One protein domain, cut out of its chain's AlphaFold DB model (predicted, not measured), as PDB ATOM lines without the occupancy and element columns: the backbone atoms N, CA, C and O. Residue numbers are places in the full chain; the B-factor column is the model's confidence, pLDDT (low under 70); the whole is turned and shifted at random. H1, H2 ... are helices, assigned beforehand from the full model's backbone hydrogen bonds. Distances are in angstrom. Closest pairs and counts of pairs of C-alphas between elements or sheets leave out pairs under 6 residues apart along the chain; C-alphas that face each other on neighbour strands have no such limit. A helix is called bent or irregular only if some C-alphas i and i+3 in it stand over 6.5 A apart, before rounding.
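AT A GLANCE: This is residues 25 to 201 of the 240 residues of an uncharacterized protein of Pectobacterium versatile (UniProt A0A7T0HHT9). Helices are stacked one behind another into a rod, with H2, H3, H6 and H7 lying across its length. H3 and H6 form the core, with H4, H5 and H9 packed around H3; H1 and the unnamed residues 36 to 52 make one end, and H11, with short H8 and H10 on it, makes the other. The printed part has 177 residues, with eleven named helices, H1 to H11 in chain order, and no named strand: the class is all helix. It is only just compact, close to loose, with a radius of gyration of the C-alphas of 18.4 A and spans of 69 by 33 by 27 A.

IN THESE COORDINATES: H1, residues 29 to 35, begins at C-alpha 29, (56.071, -56.515, 3.452). H2, residues 53 to 66, is 19.7 A long, and H3, residues 70 to 83, 19.9 A. H4 is residues 85 to 90 and H5 residues 93 to 100. H6, residues 108 to 124, is 24.1 A long and begins at (36.402, -24.733, -3.485). H7, residues 127 to 144, is 26.0 A long and irregular: C-alphas 128 and 131 are 7.7 A apart. H8 is residues 149 to 152, H9 residues 160 to 168 and H10 residues 172 to 175. H11, residues 184 to 201, is 26.4 A long and ends at (40.800, -20.364, 15.203).

HOW THE PARTS SIT: Each pair of residues named here with a distance is the pair of closest C-alphas of its two helices. H1 is close to but not clearly touching H2, Lys 34 to Ile 59, 6.6 A. H2 and H3 are a hairpin at a shallow tilt of 19 degrees, Leu 64 to Ala 73, 5.4 A. H3 is the hub, touching H2, H4, H5, H6 and H9; it touches H4 at Tyr 81 and Ser 87, 5.6 A, and H6 at a steep tilt of 53 degrees, Ile 78 to Leu 117, 6.6 A. H5 and H6 are a hairpin, Ala 100 to Ser 114, 6.2 A. H6 and H7 are a hairpin at 21 degrees, Leu 115 to Lys 133, 5.7 A. H9 touches H6, Val 116 to Phe 165, 6.1 A. H11 touches H8, Ser 150 to Ile 194, 5.3 A; H9, Leu 166 to Ile 194, 6.6 A; and H10, Pro 172 to Val 187, 5.9 A. H1 and H11 are apart. The packing is part aligned, part crossed. Each O i to N i+4 pair is within hydrogen-bond range in H1, H2, H3, H5, H6, H9 and H11; H7 has 12 of 14, H4 0 of 2 but 3 of 3 O i to N i+3 pairs, and H8 and H10 are too short for such a pair.

THE WHOLE: The farthest C-alphas, Asn 25 and Asp 182, are 69.1 A apart. The printed part has no cut. The link from H1 to H2 is long, 17 residues. Mean pLDDT of the printed part is 92.0, with residues 25 to 26 under 70.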
ATOM      1  N   ASN A  25      57.850 -65.767   2.250       56.56
ATOM      2  CA  ASN A  25      57.716 -65.594   3.700       56.56
ATOM      3  C   ASN A  25      58.880 -64.826   4.364       56.56
ATOM      4  O   ASN A  25      58.741 -64.411   5.508       56.56
ATOM      5  N   ASN A  26      60.010 -64.628   3.674       67.12
ATOM      6  CA  ASN A  26      61.175 -63.884   4.170       67.12
ATOM      7  C   ASN A  26      61.325 -62.498   3.520       67.12
ATOM      8  O   ASN A  26      62.268 -61.774   3.844       67.12
ATOM      9  N   ILE A  27      60.448 -62.124   2.581       72.94
ATOM     10  CA  ILE A  27      60.502 -60.809   1.940       72.94
ATOM     11  C   ILE A  27      59.737 -59.816   2.824       72.94
ATOM     12  O   ILE A  27      58.551 -60.027   3.071       72.94
ATOM     13  N   PRO A  28      60.372 -58.718   3.277       80.44
ATOM     14  CA  PRO A  28      59.678 -57.691   4.042       80.44
ATOM     15  C   PRO A  28      58.470 -57.132   3.287       80.44
ATOM     16  O   PRO A  28      58.563 -56.834   2.092       80.44
ATOM     17  N   GLU A  29      57.367 -56.927   4.003       79.94
ATOM     18  CA  GLU A  29      56.071 -56.515   3.452       79.94
ATOM     19  C   GLU A  29      56.165 -55.270   2.555       79.94
ATOM     20  O   GLU A  29      55.692 -55.284   1.420       79.94
ATOM     21  N   TYR A  30      56.898 -54.234   2.978       79.94
ATOM     22  CA  TYR A  30      57.092 -53.014   2.184       79.94
ATOM     23  C   TYR A  30      57.715 -53.259   0.799       79.94
ATOM     24  O   TYR A  30      57.458 -52.510  -0.148       79.94
ATOM     25  N   ARG A  31      58.540 -54.307   0.648       79.50
ATOM     26  CA  ARG A  31      59.119 -54.675  -0.652       79.50
ATOM     27  C   ARG A  31      58.080 -55.336  -1.539       79.50
ATOM     28  O   ARG A  31      58.034 -55.015  -2.722       79.50
ATOM     29  N   LEU A  32      57.244 -56.211  -0.982       80.06
ATOM     30  CA  LEU A  32      56.127 -56.803  -1.723       80.06
ATOM     31  C   LEU A  32      55.195 -55.703  -2.238       80.06
ATOM     32  O   LEU A  32      54.829 -55.723  -3.413       80.06
ATOM     33  N   ILE A  33      54.927 -54.686  -1.407       82.19
ATOM     34  CA  ILE A  33      54.124 -53.527  -1.809       82.19
ATOM     35  C   ILE A  33      54.747 -52.782  -2.986       82.19
ATOM     36  O   ILE A  33      54.086 -52.507  -3.987       82.19
ATOM     37  N   LYS A  34      56.047 -52.499  -2.899       80.62
ATOM     38  CA  LYS A  34      56.782 -51.784  -3.946       80.62
ATOM     39  C   LYS A  34      56.730 -52.484  -5.309       80.62
ATOM     40  O   LYS A  34      56.664 -51.796  -6.326       80.62
ATOM     41  N   TYR A  35      56.777 -53.817  -5.337       78.56
ATOM     42  CA  TYR A  35      56.816 -54.591  -6.585       78.56
ATOM     43  C   TYR A  35      55.431 -54.973  -7.129       78.56
ATOM     44  O   TYR A  35      55.305 -55.159  -8.335       78.56
ATOM     45  N   ASN A  36      54.391 -55.018  -6.289       78.50
ATOM     46  CA  ASN A  36      53.029 -55.402  -6.690       78.50
ATOM     47  C   ASN A  36      52.012 -54.252  -6.568       78.50
ATOM     48  O   ASN A  36      50.817 -54.484  -6.408       78.50
ATOM     49  N   ILE A  37      52.472 -53.002  -6.680       74.56
ATOM     50  CA  ILE A  37      51.683 -51.787  -6.407       74.56
ATOM     51  C   ILE A  37      50.325 -51.725  -7.133       74.56
ATOM     52  O   ILE A  37      49.363 -51.187  -6.598       74.56
ATOM     53  N   ASN A  38      50.216 -52.311  -8.329       73.19
ATOM     54  CA  ASN A  38      48.989 -52.279  -9.132       73.19
ATOM     55  C   ASN A  38      47.882 -53.211  -8.604       73.19
ATOM     56  O   ASN A  38      46.703 -52.970  -8.886       73.19
ATOM     57  N   GLU A  39      48.255 -54.257  -7.864       75.06
ATOM     58  CA  GLU A  39      47.370 -55.328  -7.378       75.06
ATOM     59  C   GLU A  39      46.924 -55.120  -5.920       75.06
ATOM     60  O   GLU A  39      46.052 -55.833  -5.428       75.06
ATOM     61  N   ILE A  40      47.505 -54.129  -5.246       76.12
ATOM     62  CA  ILE A  40      47.345 -53.854  -3.815       76.12
ATOM     63  C   ILE A  40      46.224 -52.840  -3.588       76.12
ATOM     64  O   ILE A  40      45.923 -52.027  -4.461       76.12
ATOM     65  N   ARG A  41      45.574 -52.892  -2.424       74.56
ATOM     66  CA  ARG A  41      44.570 -51.900  -2.015       74.56
ATOM     67  C   ARG A  41      45.232 -50.738  -1.282       74.56
ATOM     68  O   ARG A  41      46.145 -50.925  -0.489       74.56
ATOM     69  N   ILE A  42      44.689 -49.533  -1.447       73.94
ATOM     70  CA  ILE A  42      45.114 -48.311  -0.739       73.94
ATOM     71  C   ILE A  42      45.243 -48.515   0.788       73.94
ATOM     72  O   ILE A  42      46.163 -47.990   1.409       73.94
ATOM     73  N   SER A  43      44.352 -49.302   1.400       72.62
ATOM     74  CA  SER A  43      44.345 -49.592   2.841       72.62
ATOM     75  C   SER A  43      45.547 -50.414   3.311       72.62
ATOM     76  O   SER A  43      45.849 -50.428   4.498       72.62
ATOM     77  N   GLU A  44      46.213 -51.107   2.391       74.00
ATOM     78  CA  GLU A  44      47.381 -51.949   2.662       74.00
ATOM     79  C   GLU A  44      48.688 -51.137   2.611       74.00
ATOM     80  O   GLU A  44      49.719 -51.587   3.100       74.00
ATOM     81  N   ILE A  45      48.661 -49.912   2.070       82.38
ATOM     82  CA  ILE A  45      49.814 -49.004   2.062       82.38
ATOM     83  C   ILE A  45      49.748 -48.127   3.316       82.38
ATOM     84  O   ILE A  45      49.182 -47.032   3.284       82.38
ATOM     85  N   ASN A  46      50.324 -48.618   4.414       85.94
ATOM     86  CA  ASN A  46      50.409 -47.917   5.696       85.94
ATOM     87  C   ASN A  46      51.835 -47.400   5.941       85.94
ATOM     88  O   ASN A  46      52.798 -48.117   5.677       85.94
ATOM     89  N   GLU A  47      51.975 -46.185   6.474       87.81
ATOM     90  CA  GLU A  47      53.269 -45.581   6.823       87.81
ATOM     91  C   GLU A  47      54.108 -46.492   7.736       87.81
ATOM     92  O   GLU A  47      55.295 -46.684   7.483       87.81
ATOM     93  N   ASN A  48      53.475 -47.153   8.714       88.81
ATOM     94  CA  ASN A  48      54.144 -48.034   9.682       88.81
ATOM     95  C   ASN A  48      54.763 -49.294   9.056       88.81
ATOM     96  O   ASN A  48      55.613 -49.938   9.668       88.81
ATOM     97  N   THR A  49      54.341 -49.664   7.845       86.75
ATOM     98  CA  THR A  49      54.894 -50.812   7.118       86.75
ATOM     99  C   THR A  49      56.276 -50.490   6.541       86.75
ATOM    100  O   THR A  49      57.068 -51.398   6.276       86.75
ATOM    101  N   PHE A  50      56.598 -49.207   6.347       88.44
ATOM    102  CA  PHE A  50      57.838 -48.770   5.716       88.44
ATOM    103  C   PHE A  50      58.881 -48.362   6.761       88.44
ATOM    104  O   PHE A  50      58.620 -47.497   7.591       88.44
ATOM    105  N   PRO A  51      60.116 -48.891   6.686       87.81
ATOM    106  CA  PRO A  51      61.189 -48.469   7.586       87.81
ATOM    107  C   PRO A  51      61.690 -47.047   7.289       87.81
ATOM    108  O   PRO A  51      62.341 -46.433   8.128       87.81
ATOM    109  N   ILE A  52      61.434 -46.539   6.078       90.75
ATOM    110  CA  ILE A  52      61.889 -45.230   5.613       90.75
ATOM    111  C   ILE A  52      60.681 -44.458   5.079       90.75
ATOM    112  O   ILE A  52      60.070 -44.866   4.087       90.75
ATOM    113  N   LYS A  53      60.383 -43.301   5.684       91.88
ATOM    114  CA  LYS A  53      59.242 -42.454   5.296       91.88
ATOM    115  C   LYS A  53      59.288 -42.040   3.822       91.88
ATOM    116  O   LYS A  53      58.269 -42.085   3.146       91.88
ATOM    117  N   SER A  54      60.464 -41.723   3.278       93.25
ATOM    118  CA  SER A  54      60.600 -41.351   1.861       93.25
ATOM    119  C   SER A  54      60.096 -42.426   0.896       93.25
ATOM    120  O   SER A  54      59.589 -42.100  -0.175       93.25
ATOM    121  N   ASP A  55      60.258 -43.704   1.251       90.62
ATOM    122  CA  ASP A  55      59.789 -44.815   0.421       90.62
ATOM    123  C   ASP A  55      58.267 -44.933   0.483       90.62
ATOM    124  O   ASP A  55      57.640 -45.124  -0.559       90.62
ATOM    125  N   TYR A  56      57.679 -44.743   1.671       94.00
ATOM    126  CA  TYR A  56      56.229 -44.648   1.837       94.00
ATOM    127  C   TYR A  56      55.643 -43.526   0.976       94.00
ATOM    128  O   TYR A  56      54.755 -43.797   0.173       94.00
ATOM    129  N   LEU A  57      56.186 -42.305   1.069       95.12
ATOM    130  CA  LEU A  57      55.708 -41.147   0.302       95.12
ATOM    131  C   LEU A  57      55.694 -41.439  -1.204       95.12
ATOM    132  O   LEU A  57      54.659 -41.320  -1.857       95.12
ATOM    133  N   LYS A  58      56.817 -41.927  -1.744       93.31
ATOM    134  CA  LYS A  58      56.949 -42.248  -3.173       93.31
ATOM    135  C   LYS A  58      55.965 -43.324  -3.621       93.31
ATOM    136  O   LYS A  58      55.361 -43.204  -4.685       93.31
ATOM    137  N   ILE A  59      55.823 -44.395  -2.840       91.38
ATOM    138  CA  ILE A  59      54.939 -45.516  -3.178       91.38
ATOM    139  C   ILE A  59      53.479 -45.086  -3.081       91.38
ATOM    140  O   ILE A  59      52.704 -45.367  -3.991       91.38
ATOM    141  N   ARG A  60      53.106 -44.361  -2.027       93.31
ATOM    142  CA  ARG A  60      51.744 -43.874  -1.824       93.31
ATOM    143  C   ARG A  60      51.318 -42.923  -2.939       93.31
ATOM    144  O   ARG A  60      50.270 -43.148  -3.539       93.31
ATOM    145  N   SER A  61      52.143 -41.932  -3.278       93.50
ATOM    146  CA  SER A  61      51.840 -41.015  -4.380       93.50
ATOM    147  C   SER A  61      51.775 -41.741  -5.724       93.50
ATOM    148  O   SER A  61      50.839 -41.518  -6.487       93.50
ATOM    149  N   LYS A  62      52.710 -42.664  -6.003       91.19
ATOM    150  CA  LYS A  62      52.692 -43.463  -7.241       91.19
ATOM    151  C   LYS A  62      51.430 -44.316  -7.349       91.19
ATOM    152  O   LYS A  62      50.876 -44.444  -8.437       91.19
ATOM    153  N   TYR A  63      50.985 -44.905  -6.242       92.12
ATOM    154  CA  TYR A  63      49.750 -45.678  -6.206       92.12
ATOM    155  C   TYR A  63      48.537 -44.805  -6.553       92.12
ATOM    156  O   TYR A  63      47.775 -45.166  -7.446       92.12
ATOM    157  N   LEU A  64      48.389 -43.652  -5.888       92.94
ATOM    158  CA  LEU A  64      47.263 -42.732  -6.098       92.94
ATOM    159  C   LEU A  64      47.202 -42.240  -7.550       92.94
ATOM    160  O   LEU A  64      46.161 -42.327  -8.201       92.94
ATOM    161  N   LEU A  65      48.353 -41.835  -8.096       91.81
ATOM    162  CA  LEU A  65      48.481 -41.448  -9.500       91.81
ATOM    163  C   LEU A  65      48.150 -42.604 -10.453       91.81
ATOM    164  O   LEU A  65      47.393 -42.425 -11.404       91.81
ATOM    165  N   GLY A  66      48.638 -43.815 -10.169       88.69
ATOM    166  CA  GLY A  66      48.366 -45.005 -10.979       88.69
ATOM    167  C   GLY A  66      46.897 -45.449 -10.981       88.69
ATOM    168  O   GLY A  66      46.462 -46.105 -11.928       88.69
ATOM    169  N   LYS A  67      46.122 -45.095  -9.949       88.25
ATOM    170  CA  LYS A  67      44.670 -45.333  -9.874       88.25
ATOM    171  C   LYS A  67      43.829 -44.166 -10.393       88.25
ATOM    172  O   LYS A  67      42.608 -44.288 -10.423       88.25
ATOM    173  N   ASN A  68      44.462 -43.086 -10.857       87.38
ATOM    174  CA  ASN A  68      43.796 -41.861 -11.303       87.38
ATOM    175  C   ASN A  68      42.958 -41.185 -10.191       87.38
ATOM    176  O   ASN A  68      41.993 -40.475 -10.476       87.38
ATOM    177  N   GLU A  69      43.339 -41.390  -8.926       91.50
ATOM    178  CA  GLU A  69      42.767 -40.735  -7.738       91.50
ATOM    179  C   GLU A  69      43.500 -39.405  -7.504       91.50
ATOM    180  O   GLU A  69      44.317 -39.249  -6.593       91.50
ATOM    181  N   ILE A  70      43.311 -38.463  -8.434       92.88
ATOM    182  CA  ILE A  70      44.161 -37.269  -8.518       92.88
ATOM    183  C   ILE A  70      43.933 -36.306  -7.350       92.88
ATOM    184  O   ILE A  70      44.896 -35.749  -6.829       92.88
ATOM    185  N   LEU A  71      42.687 -36.117  -6.911       92.88
ATOM    186  CA  LEU A  71      42.377 -35.203  -5.805       92.88
ATOM    187  C   LEU A  71      42.962 -35.718  -4.487       92.88
ATOM    188  O   LEU A  71      43.552 -34.959  -3.718       92.88
ATOM    189  N   GLU A  72      42.880 -37.025  -4.259       93.62
ATOM    190  CA  GLU A  72      43.516 -37.696  -3.134       93.62
ATOM    191  C   GLU A  72      45.044 -37.594  -3.222       93.62
ATOM    192  O   GLU A  72      45.694 -37.354  -2.205       93.62
ATOM    193  N   ALA A  73      45.627 -37.713  -4.422       95.19
ATOM    194  CA  ALA A  73      47.061 -37.505  -4.638       95.19
ATOM    195  C   ALA A  73      47.496 -36.073  -4.294       95.19
ATOM    196  O   ALA A  73      48.511 -35.892  -3.615       95.19
ATOM    197  N   MET A  74      46.724 -35.068  -4.722       95.94
ATOM    198  CA  MET A  74      46.961 -33.658  -4.399       95.94
ATOM    199  C   MET A  74      46.909 -33.438  -2.887       95.94
ATOM    200  O   MET A  74      47.884 -32.972  -2.302       95.94
ATOM    201  N   SER A  75      45.809 -33.841  -2.245       95.44
ATOM    202  CA  SER A  75      45.615 -33.693  -0.800       95.44
ATOM    203  C   SER A  75      46.704 -34.410   0.001       95.44
ATOM    204  O   SER A  75      47.250 -33.843   0.947       95.44
ATOM    205  N   PHE A  76      47.092 -35.625  -0.400       95.94
ATOM    206  CA  PHE A  76      48.188 -36.357   0.231       95.94
ATOM    207  C   PHE A  76      49.504 -35.573   0.177       95.94
ATOM    208  O   PHE A  76      50.149 -35.383   1.205       95.94
ATOM    209  N   CYS A  77      49.884 -35.074  -1.001       96.75
ATOM    210  CA  CYS A  77      51.142 -34.349  -1.157       96.75
ATOM    211  C   CYS A  77      51.144 -33.019  -0.395       96.75
ATOM    212  O   CYS A  77      52.134 -32.691   0.254       96.75
ATOM    213  N   ILE A  78      50.033 -32.283  -0.428       97.94
ATOM    214  CA  ILE A  78      49.895 -31.019   0.299       97.94
ATOM    215  C   ILE A  78      49.998 -31.257   1.807       97.94
ATOM    216  O   ILE A  78      50.745 -30.561   2.484       97.94
ATOM    217  N   ASN A  79      49.287 -32.250   2.345       97.06
ATOM    218  CA  ASN A  79      49.302 -32.516   3.783       97.06
ATOM    219  C   ASN A  79      50.681 -32.971   4.279       97.06
ATOM    220  O   ASN A  79      51.129 -32.506   5.326       97.06
ATOM    221  N   GLU A  80      51.380 -33.826   3.527       96.69
ATOM    222  CA  GLU A  80      52.751 -34.227   3.873       96.69
ATOM    223  C   GLU A  80      53.721 -33.041   3.811       96.69
ATOM    224  O   GLU A  80      54.594 -32.923   4.672       96.69
ATOM    225  N   TYR A  81      53.533 -32.128   2.855       97.25
ATOM    226  CA  TYR A  81      54.309 -30.892   2.771       97.25
ATOM    227  C   TYR A  81      54.028 -29.936   3.936       97.25
ATOM    228  O   TYR A  81      54.963 -29.422   4.545       97.25
ATOM    229  N   ILE A  82      52.757 -29.723   4.291       95.62
ATOM    230  CA  ILE A  82      52.370 -28.887   5.438       95.62
ATOM    231  C   ILE A  82      52.953 -29.455   6.737       95.62
ATOM    232  O   ILE A  82      53.431 -28.697   7.578       95.62
ATOM    233  N   TYR A  83      52.935 -30.780   6.898       94.94
ATOM    234  CA  TYR A  83      53.505 -31.447   8.067       94.94
ATOM    235  C   TYR A  83      55.038 -31.350   8.109       94.94
ATOM    236  O   TYR A  83      55.626 -31.125   9.166       94.94
ATOM    237  N   ASN A  84      55.697 -31.531   6.964       94.81
ATOM    238  CA  ASN A  84      57.141 -31.415   6.822       94.81
ATOM    239  C   ASN A  84      57.483 -30.894   5.425       94.81
ATOM    240  O   ASN A  84      57.422 -31.648   4.450       94.81
ATOM    241  N   ASN A  85      57.919 -29.638   5.343       94.00
ATOM    242  CA  ASN A  85      58.216 -28.991   4.067       94.00
ATOM    243  C   ASN A  85      59.255 -29.771   3.248       94.00
ATOM    244  O   ASN A  85      59.056 -29.953   2.057       94.00
ATOM    245  N   VAL A  86      60.278 -30.368   3.875       94.94
ATOM    246  CA  VAL A  86      61.334 -31.156   3.198       94.94
ATOM    247  C   VAL A  86      60.790 -32.406   2.478       94.94
ATOM    248  O   VAL A  86      61.471 -32.988   1.630       94.94
ATOM    249  N   SER A  87      59.551 -32.827   2.759       95.31
ATOM    250  CA  SER A  87      58.916 -33.961   2.075       95.31
ATOM    251  C   SER A  87      58.774 -33.762   0.562       95.31
ATOM    252  O   SER A  87      58.737 -34.763  -0.157       95.31
ATOM    253  N   PHE A  88      58.788 -32.515   0.060       95.06
ATOM    254  CA  PHE A  88      58.668 -32.205  -1.373       95.06
ATOM    255  C   PHE A  88      59.676 -32.981  -2.240       95.06
ATOM    256  O   PHE A  88      59.343 -33.408  -3.340       95.06
ATOM    257  N   ILE A  89      60.876 -33.267  -1.712       95.31
ATOM    258  CA  ILE A  89      61.952 -34.019  -2.390       95.31
ATOM    259  C   ILE A  89      61.514 -35.454  -2.752       95.31
ATOM    260  O   ILE A  89      62.130 -36.139  -3.577       95.31
ATOM    261  N   HIS A  90      60.477 -35.968  -2.097       95.69
ATOM    262  CA  HIS A  90      59.976 -37.330  -2.263       95.69
ATOM    263  C   HIS A  90      58.560 -37.396  -2.832       95.69
ATOM    264  O   HIS A  90      58.083 -38.499  -3.104       95.69
ATOM    265  N   LEU A  91      57.917 -36.248  -3.034       96.19
ATOM    266  CA  LEU A  91      56.568 -36.137  -3.569       96.19
ATOM    267  C   LEU A  91      56.628 -35.791  -5.066       96.19
ATOM    268  O   LEU A  91      57.485 -35.013  -5.486       96.19
ATOM    269  N   PRO A  92      55.723 -36.322  -5.902       95.88
ATOM    270  CA  PRO A  92      55.691 -36.023  -7.331       95.88
ATOM    271  C   PRO A  92      54.983 -34.686  -7.619       95.88
ATOM    272  O   PRO A  92      54.101 -34.618  -8.472       95.88
ATOM    273  N   ILE A  93      55.361 -33.611  -6.917       96.06
ATOM    274  CA  ILE A  93      54.746 -32.278  -7.062       96.06
ATOM    275  C   ILE A  93      54.745 -31.793  -8.525       96.06
ATOM    276  O   ILE A  93      53.683 -31.364  -8.979       96.06
ATOM    277  N   PRO A  94      55.843 -31.915  -9.308       95.25
ATOM    278  CA  PRO A  94      55.845 -31.477 -10.706       95.25
ATOM    279  C   PRO A  94      54.819 -32.203 -11.583       95.25
ATOM    280  O   PRO A  94      54.143 -31.577 -12.394       95.25
ATOM    281  N   GLU A  95      54.691 -33.521 -11.410       95.44
ATOM    282  CA  GLU A  95      53.752 -34.348 -12.173       95.44
ATOM    283  C   GLU A  95      52.307 -34.004 -11.804       95.44
ATOM    284  O   GLU A  95      51.476 -33.783 -12.684       95.44
ATOM    285  N   ILE A  96      52.013 -33.867 -10.507       95.38
ATOM    286  CA  ILE A  96      50.668 -33.513 -10.046       95.38
ATOM    287  C   ILE A  96      50.287 -32.103 -10.515       95.38
ATOM    288  O   ILE A  96      49.150 -31.918 -10.938       95.38
ATOM    289  N   CYS A  97      51.210 -31.130 -10.519       96.31
ATOM    290  CA  CYS A  97      50.930 -29.783 -11.036       96.31
ATOM    291  C   CYS A  97      50.477 -29.830 -12.497       96.31
ATOM    292  O   CYS A  97      49.455 -29.243 -12.840       96.31
ATOM    293  N   GLN A  98      51.185 -30.583 -13.346       95.19
ATOM    294  CA  GLN A  98      50.825 -30.746 -14.759       95.19
ATOM    295  C   GLN A  98      49.462 -31.422 -14.952       95.19
ATOM    296  O   GLN A  98      48.738 -31.117 -15.897       95.19
ATOM    297  N   ILE A  99      49.093 -32.351 -14.071       93.94
ATOM    298  CA  ILE A  99      47.768 -32.972 -14.120       93.94
ATOM    299  C   ILE A  99      46.706 -31.967 -13.648       93.94
ATOM    300  O   ILE A  99      45.669 -31.828 -14.299       93.94
ATOM    301  N   ALA A 100      46.975 -31.220 -12.571       93.88
ATOM    302  CA  ALA A 100      46.065 -30.250 -11.960       93.88
ATOM    303  C   ALA A 100      45.662 -29.100 -12.899       93.88
ATOM    304  O   ALA A 100      44.534 -28.596 -12.801       93.88
ATOM    305  N   THR A 101      46.511 -28.729 -13.866       93.62
ATOM    306  CA  THR A 101      46.144 -27.732 -14.891       93.62
ATOM    307  C   THR A 101      44.955 -28.191 -15.733       93.62
ATOM    308  O   THR A 101      44.127 -27.378 -16.129       93.62
ATOM    309  N   ASN A 102      44.829 -29.499 -15.961       91.88
ATOM    310  CA  ASN A 102      43.803 -30.092 -16.816       91.88
ATOM    311  C   ASN A 102      42.538 -30.509 -16.047       91.88
ATOM    312  O   ASN A 102      41.536 -30.896 -16.655       91.88
ATOM    313  N   ILE A 103      42.556 -30.443 -14.712       92.62
ATOM    314  CA  ILE A 103      41.389 -30.776 -13.894       92.62
ATOM    315  C   ILE A 103      40.376 -29.637 -13.975       92.62
ATOM    316  O   ILE A 103      40.675 -28.476 -13.674       92.62
ATOM    317  N   LYS A 104      39.135 -29.997 -14.319       92.75
ATOM    318  CA  LYS A 104      38.000 -29.082 -14.235       92.75
ATOM    319  C   LYS A 104      37.663 -28.824 -12.768       92.75
ATOM    320  O   LYS A 104      37.136 -29.704 -12.092       92.75
ATOM    321  N   LYS A 105      37.919 -27.600 -12.322       94.44
ATOM    322  CA  LYS A 105      37.627 -27.115 -10.971       94.44
ATOM    323  C   LYS A 105      36.123 -26.833 -10.866       94.44
ATOM    324  O   LYS A 105      35.557 -26.169 -11.736       94.44
ATOM    325  N   LYS A 106      35.447 -27.438  -9.885       93.94
ATOM    326  CA  LYS A 106      33.977 -27.367  -9.718       93.94
ATOM    327  C   LYS A 106      33.536 -26.995  -8.303       93.94
ATOM    328  O   LYS A 106      32.342 -26.838  -8.071       93.94
ATOM    329  N   ASP A 107      34.481 -26.896  -7.384       95.81
ATOM    330  CA  ASP A 107      34.270 -26.717  -5.956       95.81
ATOM    331  C   ASP A 107      35.519 -26.080  -5.342       95.81
ATOM    332  O   ASP A 107      36.615 -26.156  -5.913       95.81
ATOM    333  N   ASN A 108      35.340 -25.455  -4.177       96.06
ATOM    334  CA  ASN A 108      36.402 -24.733  -3.485       96.06
ATOM    335  C   ASN A 108      37.580 -25.645  -3.125       96.06
ATOM    336  O   ASN A 108      38.721 -25.220  -3.271       96.06
ATOM    337  N   ASP A 109      37.337 -26.898  -2.739       94.94
ATOM    338  CA  ASP A 109      38.405 -27.820  -2.339       94.94
ATOM    339  C   ASP A 109      39.367 -28.095  -3.500       94.94
ATOM    340  O   ASP A 109      40.589 -28.060  -3.328       94.94
ATOM    341  N   THR A 110      38.835 -28.296  -4.707       96.25
ATOM    342  CA  THR A 110      39.630 -28.527  -5.917       96.25
ATOM    343  C   THR A 110      40.406 -27.275  -6.334       96.25
ATOM    344  O   THR A 110      41.580 -27.371  -6.705       96.25
ATOM    345  N   PHE A 111      39.781 -26.094  -6.260       97.81
ATOM    346  CA  PHE A 111      40.454 -24.818  -6.526       97.81
ATOM    347  C   PHE A 111      41.614 -24.590  -5.555       97.81
ATOM    348  O   PHE A 111      42.755 -24.413  -5.981       97.81
ATOM    349  N   ILE A 112      41.335 -24.658  -4.254       97.94
ATOM    350  CA  ILE A 112      42.308 -24.397  -3.193       97.94
ATOM    351  C   ILE A 112      43.440 -25.419  -3.254       97.94
ATOM    352  O   ILE A 112      44.605 -25.033  -3.216       97.94
ATOM    353  N   SER A 113      43.134 -26.706  -3.427       97.62
ATOM    354  CA  SER A 113      44.173 -27.735  -3.555       97.62
ATOM    355  C   SER A 113      45.079 -27.475  -4.762       97.62
ATOM    356  O   SER A 113      46.286 -27.676  -4.671       97.62
ATOM    357  N   SER A 114      44.528 -26.989  -5.881       97.94
ATOM    358  CA  SER A 114      45.332 -26.610  -7.052       97.94
ATOM    359  C   SER A 114      46.247 -25.424  -6.739       97.94
ATOM    360  O   SER A 114      47.442 -25.490  -7.008       97.94
ATOM    361  N   LEU A 115      45.705 -24.371  -6.118       98.19
ATOM    362  CA  LEU A 115      46.451 -23.165  -5.744       98.19
ATOM    363  C   LEU A 115      47.595 -23.470  -4.781       98.19
ATOM    364  O   LEU A 115      48.721 -23.032  -5.005       98.19
ATOM    365  N   VAL A 116      47.322 -24.262  -3.742       98.44
ATOM    366  CA  VAL A 116      48.337 -24.683  -2.773       98.44
ATOM    367  C   VAL A 116      49.426 -25.507  -3.446       98.44
ATOM    368  O   VAL A 116      50.604 -25.293  -3.178       98.44
ATOM    369  N   LEU A 117      49.068 -26.406  -4.361       97.81
ATOM    370  CA  LEU A 117      50.057 -27.201  -5.078       97.81
ATOM    371  C   LEU A 117      50.971 -26.338  -5.966       97.81
ATOM    372  O   LEU A 117      52.185 -26.544  -5.961       97.81
ATOM    373  N   TYR A 118      50.410 -25.364  -6.690       98.19
ATOM    374  CA  TYR A 118      51.205 -24.437  -7.498       98.19
ATOM    375  C   TYR A 118      52.105 -23.552  -6.635       98.19
ATOM    376  O   TYR A 118      53.264 -23.362  -6.983       98.19
ATOM    377  N   ASP A 119      51.618 -23.070  -5.488       98.12
ATOM    378  CA  ASP A 119      52.430 -22.284  -4.553       98.12
ATOM    379  C   ASP A 119      53.605 -23.098  -3.987       98.12
ATOM    380  O   ASP A 119      54.741 -22.625  -3.980       98.12
ATOM    381  N   ILE A 120      53.367 -24.358  -3.598       97.81
ATOM    382  CA  ILE A 120      54.433 -25.284  -3.176       97.81
ATOM    383  C   ILE A 120      55.461 -25.461  -4.298       97.81
ATOM    384  O   ILE A 120      56.665 -25.396  -4.050       97.81
ATOM    385  N   PHE A 121      55.010 -25.651  -5.540       97.81
ATOM    386  CA  PHE A 121      55.913 -25.773  -6.681       97.81
ATOM    387  C   PHE A 121      56.740 -24.497  -6.903       97.81
ATOM    388  O   PHE A 121      57.954 -24.596  -7.092       97.81
ATOM    389  N   SER A 122      56.122 -23.313  -6.840       96.94
ATOM    390  CA  SER A 122      56.824 -22.030  -6.984       96.94
ATOM    391  C   SER A 122      57.911 -21.847  -5.922       96.94
ATOM    392  O   SER A 122      59.018 -21.418  -6.244       96.94
ATOM    393  N   ARG A 123      57.636 -22.234  -4.670       96.12
ATOM    394  CA  ARG A 123      58.593 -22.128  -3.554       96.12
ATOM    395  C   ARG A 123      59.771 -23.089  -3.669       96.12
ATOM    396  O   ARG A 123      60.902 -22.692  -3.403       96.12
ATOM    397  N   GLU A 124      59.509 -24.337  -4.045       96.38
ATOM    398  CA  GLU A 124      60.505 -25.415  -3.968       96.38
ATOM    399  C   GLU A 124      61.207 -25.714  -5.303       96.38
ATOM    400  O   GLU A 124      62.242 -26.386  -5.339       96.38
ATOM    401  N   HIS A 125      60.659 -25.224  -6.418       93.69
ATOM    402  CA  HIS A 125      61.199 -25.448  -7.756       93.69
ATOM    403  C   HIS A 125      61.432 -24.142  -8.517       93.69
ATOM    404  O   HIS A 125      62.575 -23.702  -8.640       93.69
ATOM    405  N   ASN A 126      60.380 -23.575  -9.112       94.69
ATOM    406  CA  ASN A 126      60.421 -22.341  -9.897       94.69
ATOM    407  C   ASN A 126      58.997 -21.854 -10.217       94.69
ATOM    408  O   ASN A 126      58.028 -22.586 -10.054       94.69
ATOM    409  N   ASN A 127      58.880 -20.653 -10.780       95.38
ATOM    410  CA  ASN A 127      57.599 -19.981 -11.019       95.38
ATOM    411  C   ASN A 127      56.866 -20.419 -12.308       95.38
ATOM    412  O   ASN A 127      56.101 -19.642 -12.867       95.38
ATOM    413  N   GLN A 128      57.090 -21.636 -12.823       96.56
ATOM    414  CA  GLN A 128      56.472 -22.099 -14.079       96.56
ATOM    415  C   GLN A 128      54.932 -22.046 -14.066       96.56
ATOM    416  O   GLN A 128      54.326 -21.849 -15.116       96.56
ATOM    417  N   PHE A 129      54.302 -22.254 -12.908       96.12
ATOM    418  CA  PHE A 129      52.842 -22.280 -12.768       96.12
ATOM    419  C   PHE A 129      52.265 -20.978 -12.196       96.12
ATOM    420  O   PHE A 129      51.099 -20.963 -11.820       96.12
ATOM    421  N   GLU A 130      53.046 -19.899 -12.117       95.31
ATOM    422  CA  GLU A 130      52.615 -18.662 -11.455       95.31
ATOM    423  C   GLU A 130      51.429 -17.996 -12.171       95.31
ATOM    424  O   GLU A 130      50.446 -17.651 -11.520       95.31
ATOM    425  N   ASP A 131      51.460 -17.917 -13.504       95.75
ATOM    426  CA  ASP A 131      50.342 -17.374 -14.290       95.75
ATOM    427  C   ASP A 131      49.068 -18.210 -14.085       95.75
ATOM    428  O   ASP A 131      47.999 -17.681 -13.795       95.75
ATOM    429  N   ILE A 132      49.203 -19.542 -14.117       96.50
ATOM    430  CA  ILE A 132      48.089 -20.474 -13.886       96.50
ATOM    431  C   ILE A 132      47.562 -20.350 -12.450       96.50
ATOM    432  O   ILE A 132      46.358 -20.486 -12.224       96.50
ATOM    433  N   LYS A 133      48.438 -20.104 -11.468       97.00
ATOM    434  CA  LYS A 133      48.049 -19.847 -10.077       97.00
ATOM    435  C   LYS A 133      47.214 -18.571  -9.985       97.00
ATOM    436  O   LYS A 133      46.161 -18.614  -9.354       97.00
ATOM    437  N   ASN A 134      47.636 -17.491 -10.640       95.94
ATOM    438  CA  ASN A 134      46.907 -16.220 -10.662       95.94
ATOM    439  C   ASN A 134      45.527 -16.375 -11.310       95.94
ATOM    440  O   ASN A 134      44.523 -16.083 -10.663       95.94
ATOM    441  N   GLU A 135      45.461 -16.963 -12.508       96.00
ATOM    442  CA  GLU A 135      44.196 -17.258 -13.198       96.00
ATOM    443  C   GLU A 135      43.278 -18.147 -12.341       96.00
ATOM    444  O   GLU A 135      42.091 -17.875 -12.180       96.00
ATOM    445  N   THR A 136      43.833 -19.192 -11.713       97.19
ATOM    446  CA  THR A 136      43.058 -20.092 -10.843       97.19
ATOM    447  C   THR A 136      42.520 -19.365  -9.604       97.19
ATOM    448  O   THR A 136      41.455 -19.724  -9.095       97.19
ATOM    449  N   PHE A 137      43.248 -18.372  -9.084       97.62
ATOM    450  CA  PHE A 137      42.829 -17.595  -7.922       97.62
ATOM    451  C   PHE A 137      41.669 -16.662  -8.295       97.62
ATOM    452  O   PHE A 137      40.667 -16.615  -7.579       97.62
ATOM    453  N   GLU A 138      41.770 -15.980  -9.437       95.94
ATOM    454  CA  GLU A 138      40.688 -15.167 -10.003       95.94
ATOM    455  C   GLU A 138      39.435 -16.010 -10.267       95.94
ATOM    456  O   GLU A 138      38.342 -15.651  -9.818       95.94
ATOM    457  N   ASP A 139      39.589 -17.185 -10.885       96.69
ATOM    458  CA  ASP A 139      38.486 -18.119 -11.131       96.69
ATOM    459  C   ASP A 139      37.798 -18.569  -9.832       96.69
ATOM    460  O   ASP A 139      36.570 -18.687  -9.788       96.69
ATOM    461  N   LEU A 140      38.560 -18.809  -8.756       97.69
ATOM    462  CA  LEU A 140      38.005 -19.161  -7.444       97.69
ATOM    463  C   LEU A 140      37.169 -18.011  -6.867       97.69
ATOM    464  O   LEU A 140      36.072 -18.242  -6.347       97.69
ATOM    465  N   MET A 141      37.675 -16.780  -6.940       96.69
ATOM    466  CA  MET A 141      36.957 -15.593  -6.469       96.69
ATOM    467  C   MET A 141      35.679 -15.361  -7.288       96.69
ATOM    468  O   MET A 141      34.592 -15.182  -6.726       96.69
ATOM    469  N   LEU A 142      35.764 -15.496  -8.614       95.69
ATOM    470  CA  LEU A 142      34.617 -15.411  -9.515       95.69
ATOM    471  C   LEU A 142      33.575 -16.500  -9.222       95.69
ATOM    472  O   LEU A 142      32.379 -16.208  -9.144       95.69
ATOM    473  N   TYR A 143      34.017 -17.741  -9.002       97.19
ATOM    474  CA  TYR A 143      33.156 -18.866  -8.628       97.19
ATOM    475  C   TYR A 143      32.365 -18.575  -7.342       97.19
ATOM    476  O   TYR A 143      31.167 -18.865  -7.273       97.19
ATOM    477  N   ASN A 144      32.998 -17.934  -6.355       96.88
ATOM    478  CA  ASN A 144      32.359 -17.534  -5.098       96.88
ATOM    479  C   ASN A 144      31.652 -16.166  -5.161       96.88
ATOM    480  O   ASN A 144      31.029 -15.762  -4.179       96.88
ATOM    481  N   LYS A 145      31.696 -15.470  -6.306       96.19
ATOM    482  CA  LYS A 145      31.100 -14.139  -6.525       96.19
ATOM    483  C   LYS A 145      31.581 -13.089  -5.516       96.19
ATOM    484  O   LYS A 145      30.797 -12.257  -5.060       96.19
ATOM    485  N   SER A 146      32.856 -13.147  -5.150       95.38
ATOM    486  CA  SER A 146      33.483 -12.221  -4.210       95.38
ATOM    487  C   SER A 146      34.972 -12.125  -4.505       95.38
ATOM    488  O   SER A 146      35.597 -13.145  -4.759       95.38
ATOM    489  N   HIS A 147      35.543 -10.927  -4.400       94.00
ATOM    490  CA  HIS A 147      36.990 -10.687  -4.452       94.00
ATOM    491  C   HIS A 147      37.649 -10.743  -3.060       94.00
ATOM    492  O   HIS A 147      38.854 -10.563  -2.938       94.00
ATOM    493  N   ARG A 148      36.861 -10.958  -1.992       96.12
ATOM    494  CA  ARG A 148      37.320 -10.940  -0.593       96.12
ATOM    495  C   ARG A 148      37.382 -12.349  -0.010       96.12
ATOM    496  O   ARG A 148      36.319 -12.884   0.343       96.12
ATOM    497  N   PRO A 149      38.575 -12.961   0.133       97.06
ATOM    498  CA  PRO A 149      38.705 -14.281   0.740       97.06
ATOM    499  C   PRO A 149      38.134 -14.351   2.161       97.06
ATOM    500  O   PRO A 149      37.527 -15.361   2.511       97.06
ATOM    501  N   SER A 150      38.247 -13.285   2.959       96.75
ATOM    502  CA  SER A 150      37.681 -13.223   4.313       96.75
ATOM    503  C   SER A 150      36.164 -13.423   4.329       96.75
ATOM    504  O   SER A 150      35.638 -14.041   5.248       96.75
ATOM    505  N   LEU A 151      35.452 -12.968   3.289       96.00
ATOM    506  CA  LEU A 151      34.012 -13.192   3.143       96.00
ATOM    507  C   LEU A 151      33.702 -14.608   2.654       96.00
ATOM    508  O   LEU A 151      32.791 -15.248   3.177       96.00
ATOM    509  N   VAL A 152      34.458 -15.099   1.668       96.38
ATOM    510  CA  VAL A 152      34.262 -16.438   1.082       96.38
ATOM    511  C   VAL A 152      34.485 -17.534   2.122       96.38
ATOM    512  O   VAL A 152      33.726 -18.501   2.190       96.38
ATOM    513  N   PHE A 153      35.504 -17.364   2.959       95.56
ATOM    514  CA  PHE A 153      35.929 -18.341   3.954       95.56
ATOM    515  C   PHE A 153      35.513 -17.942   5.374       95.56
ATOM    516  O   PHE A 153      36.126 -18.374   6.341       95.56
ATOM    517  N   ASN A 154      34.447 -17.153   5.543       92.19
ATOM    518  CA  ASN A 154      33.955 -16.768   6.869       92.19
ATOM    519  C   ASN A 154      33.251 -17.935   7.587       92.19
ATOM    520  O   ASN A 154      32.023 -17.987   7.705       92.19
ATOM    521  N   LYS A 155      34.029 -18.909   8.053       90.06
ATOM    522  CA  LYS A 155      33.558 -20.065   8.817       90.06
ATOM    523  C   LYS A 155      34.393 -20.260  10.075       90.06
ATOM    524  O   LYS A 155      35.499 -19.753  10.203       90.06
ATOM    525  N   LYS A 156      33.836 -21.021  11.019       84.25
ATOM    526  CA  LYS A 156      34.418 -21.196  12.357       84.25
ATOM    527  C   LYS A 156      35.725 -21.999  12.361       84.25
ATOM    528  O   LYS A 156      36.541 -21.801  13.250       84.25
ATOM    529  N   THR A 157      35.867 -22.944  11.435       90.88
ATOM    530  CA  THR A 157      37.009 -23.861  11.380       90.88
ATOM    531  C   THR A 157      37.403 -24.141   9.939       90.88
ATOM    532  O   THR A 157      36.537 -24.460   9.115       90.88
ATOM    533  N   HIS A 158      38.699 -24.103   9.672       93.81
ATOM    534  CA  HIS A 158      39.346 -24.373   8.401       93.81
ATOM    535  C   HIS A 158      40.174 -25.652   8.493       93.81
ATOM    536  O   HIS A 158      40.798 -25.958   9.511       93.81
ATOM    537  N   ASN A 159      40.198 -26.421   7.406       93.56
ATOM    538  CA  ASN A 159      41.143 -27.526   7.302       93.56
ATOM    539  C   ASN A 159      42.573 -26.991   7.065       93.56
ATOM    540  O   ASN A 159      42.776 -25.815   6.763       93.56
ATOM    541  N   ASN A 160      43.586 -27.852   7.184       93.38
ATOM    542  CA  ASN A 160      44.988 -27.433   7.059       93.38
ATOM    543  C   ASN A 160      45.326 -26.824   5.688       93.38
ATOM    544  O   ASN A 160      46.152 -25.918   5.611       93.38
ATOM    545  N   ILE A 161      44.681 -27.292   4.617       96.06
ATOM    546  CA  ILE A 161      44.901 -26.798   3.252       96.06
ATOM    547  C   ILE A 161      44.323 -25.384   3.109       96.06
ATOM    548  O   ILE A 161      44.984 -24.492   2.585       96.06
ATOM    549  N   GLU A 162      43.122 -25.150   3.634       96.56
ATOM    550  CA  GLU A 162      42.493 -23.829   3.669       96.56
ATOM    551  C   GLU A 162      43.288 -22.850   4.532       96.56
ATOM    552  O   GLU A 162      43.535 -21.725   4.107       96.56
ATOM    553  N   LYS A 163      43.757 -23.287   5.711       95.12
ATOM    554  CA  LYS A 163      44.656 -22.486   6.554       95.12
ATOM    555  C   LYS A 163      45.920 -22.098   5.792       95.12
ATOM    556  O   LYS A 163      46.326 -20.941   5.838       95.12
ATOM    557  N   TYR A 164      46.522 -23.041   5.062       96.56
ATOM    558  CA  TYR A 164      47.687 -22.756   4.229       96.56
ATOM    559  C   TYR A 164      47.363 -21.733   3.138       96.56
ATOM    560  O   TYR A 164      48.121 -20.785   2.965       96.56
ATOM    561  N   PHE A 165      46.254 -21.903   2.423       98.19
ATOM    562  CA  PHE A 165      45.814 -20.986   1.373       98.19
ATOM    563  C   PHE A 165      45.600 -19.563   1.904       98.19
ATOM    564  O   PHE A 165      46.219 -18.620   1.409       98.19
ATOM    565  N   LEU A 166      44.808 -19.414   2.968       97.19
ATOM    566  CA  LEU A 166      44.546 -18.124   3.603       97.19
ATOM    567  C   LEU A 166      45.839 -17.474   4.109       97.19
ATOM    568  O   LEU A 166      46.057 -16.279   3.922       97.19
ATOM    569  N   LYS A 167      46.736 -18.258   4.715       95.56
ATOM    570  CA  LYS A 167      47.985 -17.742   5.278       95.56
ATOM    571  C   LYS A 167      49.019 -17.392   4.211       95.56
ATOM    572  O   LYS A 167      49.638 -16.343   4.313       95.56
ATOM    573  N   ASN A 168      49.234 -18.235   3.208       96.25
ATOM    574  CA  ASN A 168      50.406 -18.133   2.334       96.25
ATOM    575  C   ASN A 168      50.098 -17.610   0.928       96.25
ATOM    576  O   ASN A 168      51.017 -17.131   0.271       96.25
ATOM    577  N   ILE A 169      48.842 -17.701   0.476       97.62
ATOM    578  CA  ILE A 169      48.437 -17.328  -0.888       97.62
ATOM    579  C   ILE A 169      47.590 -16.058  -0.875       97.62
ATOM    580  O   ILE A 169      47.810 -15.187  -1.708       97.62
ATOM    581  N   CYS A 170      46.680 -15.890   0.090       97.31
ATOM    582  CA  CYS A 170      45.897 -14.655   0.242       97.31
ATOM    583  C   CYS A 170      46.721 -13.514   0.874       97.31
ATOM    584  O   CYS A 170      46.371 -12.985   1.933       97.31
ATOM    585  N   ILE A 171      47.850 -13.181   0.255       94.62
ATOM    586  CA  ILE A 171      48.781 -12.121   0.656       94.62
ATOM    587  C   ILE A 171      48.570 -10.864  -0.204       94.62
ATOM    588  O   ILE A 171      48.040 -10.990  -1.309       94.62
ATOM    589  N   PRO A 172      49.010  -9.671   0.245       93.81
ATOM    590  CA  PRO A 172      48.756  -8.419  -0.473       93.81
ATOM    591  C   PRO A 172      49.135  -8.462  -1.957       93.81
ATOM    592  O   PRO A 172      48.286  -8.216  -2.797       93.81
ATOM    593  N   THR A 173      50.329  -8.955  -2.301       92.06
ATOM    594  CA  THR A 173      50.783  -9.023  -3.704       92.06
ATOM    595  C   THR A 173      49.918  -9.912  -4.604       92.06
ATOM    596  O   THR A 173      49.932  -9.740  -5.816       92.06
ATOM    597  N   GLN A 174      49.207 -10.895  -4.043       93.38
ATOM    598  CA  GLN A 174      48.255 -11.720  -4.797       93.38
ATOM    599  C   GLN A 174      46.903 -11.012  -4.948       93.38
ATOM    600  O   GLN A 174      46.248 -11.153  -5.979       93.38
ATOM    601  N   LEU A 175      46.480 -10.291  -3.907       93.88
ATOM    602  CA  LEU A 175      45.217  -9.556  -3.857       93.88
ATOM    603  C   LEU A 175      45.257  -8.267  -4.692       93.88
ATOM    604  O   LEU A 175      44.234  -7.892  -5.251       93.88
ATOM    605  N   ASP A 176      46.431  -7.658  -4.853       90.06
ATOM    606  CA  ASP A 176      46.656  -6.478  -5.704       90.06
ATOM    607  C   ASP A 176      46.337  -6.738  -7.189       90.06
ATOM    608  O   ASP A 176      46.177  -5.802  -7.970       90.06
ATOM    609  N   ASN A 177      46.211  -8.007  -7.596       87.81
ATOM    610  CA  ASN A 177      45.790  -8.367  -8.951       87.81
ATOM    611  C   ASN A 177      44.298  -8.079  -9.211       87.81
ATOM    612  O   ASN A 177      43.878  -8.042 -10.366       87.81
ATOM    613  N   PHE A 178      43.491  -7.860  -8.166       88.12
ATOM    614  CA  PHE A 178      42.064  -7.570  -8.298       88.12
ATOM    615  C   PHE A 178      41.804  -6.076  -8.447       88.12
ATOM    616  O   PHE A 178      42.120  -5.275  -7.571       88.12
ATOM    617  N   THR A 179      41.116  -5.713  -9.527       87.50
ATOM    618  CA  THR A 179      40.681  -4.329  -9.778       87.50
ATOM    619  C   THR A 179      39.518  -3.880  -8.892       87.50
ATOM    620  O   THR A 179      39.180  -2.701  -8.867       87.50
ATOM    621  N   GLU A 180      38.873  -4.816  -8.199       91.38
ATOM    622  CA  GLU A 180      37.738  -4.579  -7.310       91.38
ATOM    623  C   GLU A 180      38.133  -3.984  -5.954       91.38
ATOM    624  O   GLU A 180      37.253  -3.530  -5.221       91.38
ATOM    625  N   PHE A 181      39.423  -3.986  -5.604       89.94
ATOM    626  CA  PHE A 181      39.919  -3.197  -4.482       89.94
ATOM    627  C   PHE A 181      40.155  -1.758  -4.944       89.94
ATOM    628  O   PHE A 181      40.907  -1.514  -5.885       89.94
ATOM    629  N   ASP A 182      39.515  -0.800  -4.272       87.12
ATOM    630  CA  ASP A 182      39.599   0.615  -4.647       87.12
ATOM    631  C   ASP A 182      40.978   1.211  -4.314       87.12
ATOM    632  O   ASP A 182      41.428   2.164  -4.957       87.12
ATOM    633  N   THR A 183      41.639   0.675  -3.283       88.81
ATOM    634  CA  THR A 183      42.917   1.169  -2.767       88.81
ATOM    635  C   THR A 183      43.806   0.053  -2.216       88.81
ATOM    636  O   THR A 183      43.311  -0.962  -1.727       88.81
ATOM    637  N   ASP A 184      45.121   0.295  -2.181       87.81
ATOM    638  CA  ASP A 184      46.094  -0.572  -1.494       87.81
ATOM    639  C   ASP A 184      45.713  -0.778  -0.011       87.81
ATOM    640  O   ASP A 184      45.868  -1.862   0.551       87.81
ATOM    641  N   ASP A 185      45.128   0.246   0.625       89.62
ATOM    642  CA  ASP A 185      44.597   0.161   1.988       89.62
ATOM    643  C   ASP A 185      43.527  -0.940   2.115       89.62
ATOM    644  O   ASP A 185      43.504  -1.655   3.119       89.62
ATOM    645  N   ASP A 186      42.649  -1.103   1.119       92.75
ATOM    646  CA  ASP A 186      41.590  -2.117   1.145       92.75
ATOM    647  C   ASP A 186      42.152  -3.536   1.064       92.75
ATOM    648  O   ASP A 186      41.635  -4.438   1.734       92.75
ATOM    649  N   VAL A 187      43.229  -3.725   0.295       94.19
ATOM    650  CA  VAL A 187      43.969  -4.991   0.216       94.19
ATOM    651  C   VAL A 187      44.621  -5.316   1.558       94.19
ATOM    652  O   VAL A 187      44.531  -6.444   2.055       94.19
ATOM    653  N   ILE A 188      45.234  -4.321   2.201       93.62
ATOM    654  CA  ILE A 188      45.838  -4.497   3.523       93.62
ATOM    655  C   ILE A 188      44.778  -4.814   4.586       93.62
ATOM    656  O   ILE A 188      44.983  -5.708   5.412       93.62
ATOM    657  N   LEU A 189      43.628  -4.135   4.562       93.31
ATOM    658  CA  LEU A 189      42.510  -4.425   5.464       93.31
ATOM    659  C   LEU A 189      41.960  -5.840   5.255       93.31
ATOM    660  O   LEU A 189      41.650  -6.521   6.233       93.31
ATOM    661  N   GLU A 190      41.893  -6.306   4.008       96.62
ATOM    662  CA  GLU A 190      41.528  -7.686   3.695       96.62
ATOM    663  C   GLU A 190      42.537  -8.678   4.289       96.62
ATOM    664  O   GLU A 190      42.141  -9.641   4.950       96.62
ATOM    665  N   ARG A 191      43.844  -8.420   4.141       96.50
ATOM    666  CA  ARG A 191      44.883  -9.262   4.755       96.50
ATOM    667  C   ARG A 191      44.735  -9.317   6.275       96.50
ATOM    668  O   ARG A 191      44.826 -10.398   6.853       96.50
ATOM    669  N   ILE A 192      44.477  -8.182   6.920       95.06
ATOM    670  CA  ILE A 192      44.251  -8.118   8.369       95.06
ATOM    671  C   ILE A 192      43.031  -8.953   8.772       95.06
ATOM    672  O   ILE A 192      43.122  -9.725   9.726       95.06
ATOM    673  N   ALA A 193      41.923  -8.853   8.032       96.25
ATOM    674  CA  ALA A 193      40.719  -9.638   8.300       96.25
ATOM    675  C   ALA A 193      40.989 -11.151   8.219       96.25
ATOM    676  O   ALA A 193      40.553 -11.908   9.087       96.25
ATOM    677  N   ILE A 194      41.769 -11.588   7.226       96.19
ATOM    678  CA  ILE A 194      42.185 -12.989   7.079       96.19
ATOM    679  C   ILE A 194      43.053 -13.439   8.262       96.19
ATOM    680  O   ILE A 194      42.819 -14.507   8.829       96.19
ATOM    681  N   LEU A 195      44.040 -12.632   8.667       94.94
ATOM    682  CA  LEU A 195      44.904 -12.951   9.809       94.94
ATOM    683  C   LEU A 195      44.102 -13.044  11.112       94.94
ATOM    684  O   LEU A 195      44.325 -13.960  11.901       94.94
ATOM    685  N   ASP A 196      43.126 -12.157  11.314       93.44
ATOM    686  CA  ASP A 196      42.233 -12.203  12.474       93.44
ATOM    687  C   ASP A 196      41.385 -13.473  12.513       93.44
ATOM    688  O   ASP A 196      41.228 -14.079  13.575       93.44
ATOM    689  N   MET A 197      40.880 -13.929  11.365       93.12
ATOM    690  CA  MET A 197      40.182 -15.214  11.284       93.12
ATOM    691  C   MET A 197      41.083 -16.376  11.713       93.12
ATOM    692  O   MET A 197      40.661 -17.207  12.516       93.12
ATOM    693  N   LEU A 198      42.332 -16.410  11.235       93.25
ATOM    694  CA  LEU A 198      43.283 -17.470  11.574       93.25
ATOM    695  C   LEU A 198      43.700 -17.436  13.057       93.25
ATOM    696  O   LEU A 198      43.766 -18.487  13.691       93.25
ATOM    697  N   ILE A 199      43.926 -16.246  13.630       91.56
ATOM    698  CA  ILE A 199      44.259 -16.065  15.058       91.56
ATOM    699  C   ILE A 199      43.133 -16.578  15.958       91.56
ATOM    700  O   ILE A 199      43.399 -17.203  16.985       91.56
ATOM    701  N   ASN A 200      41.879 -16.307  15.590       88.38
ATOM    702  CA  ASN A 200      40.718 -16.713  16.380       88.38
ATOM    703  C   ASN A 200      40.485 -18.229  16.370       88.38
ATOM    704  O   ASN A 200      39.839 -18.754  17.278       88.38
ATOM    705  N   GLU A 201      40.981 -18.926  15.350       88.38
ATOM    706  CA  GLU A 201      40.800 -20.364  15.203       88.38
ATOM    707  C   GLU A 201      41.900 -21.189  15.884       88.38
ATOM    708  O   GLU A 201      41.599 -22.229  16.471       88.38
TER     709      GLU A 201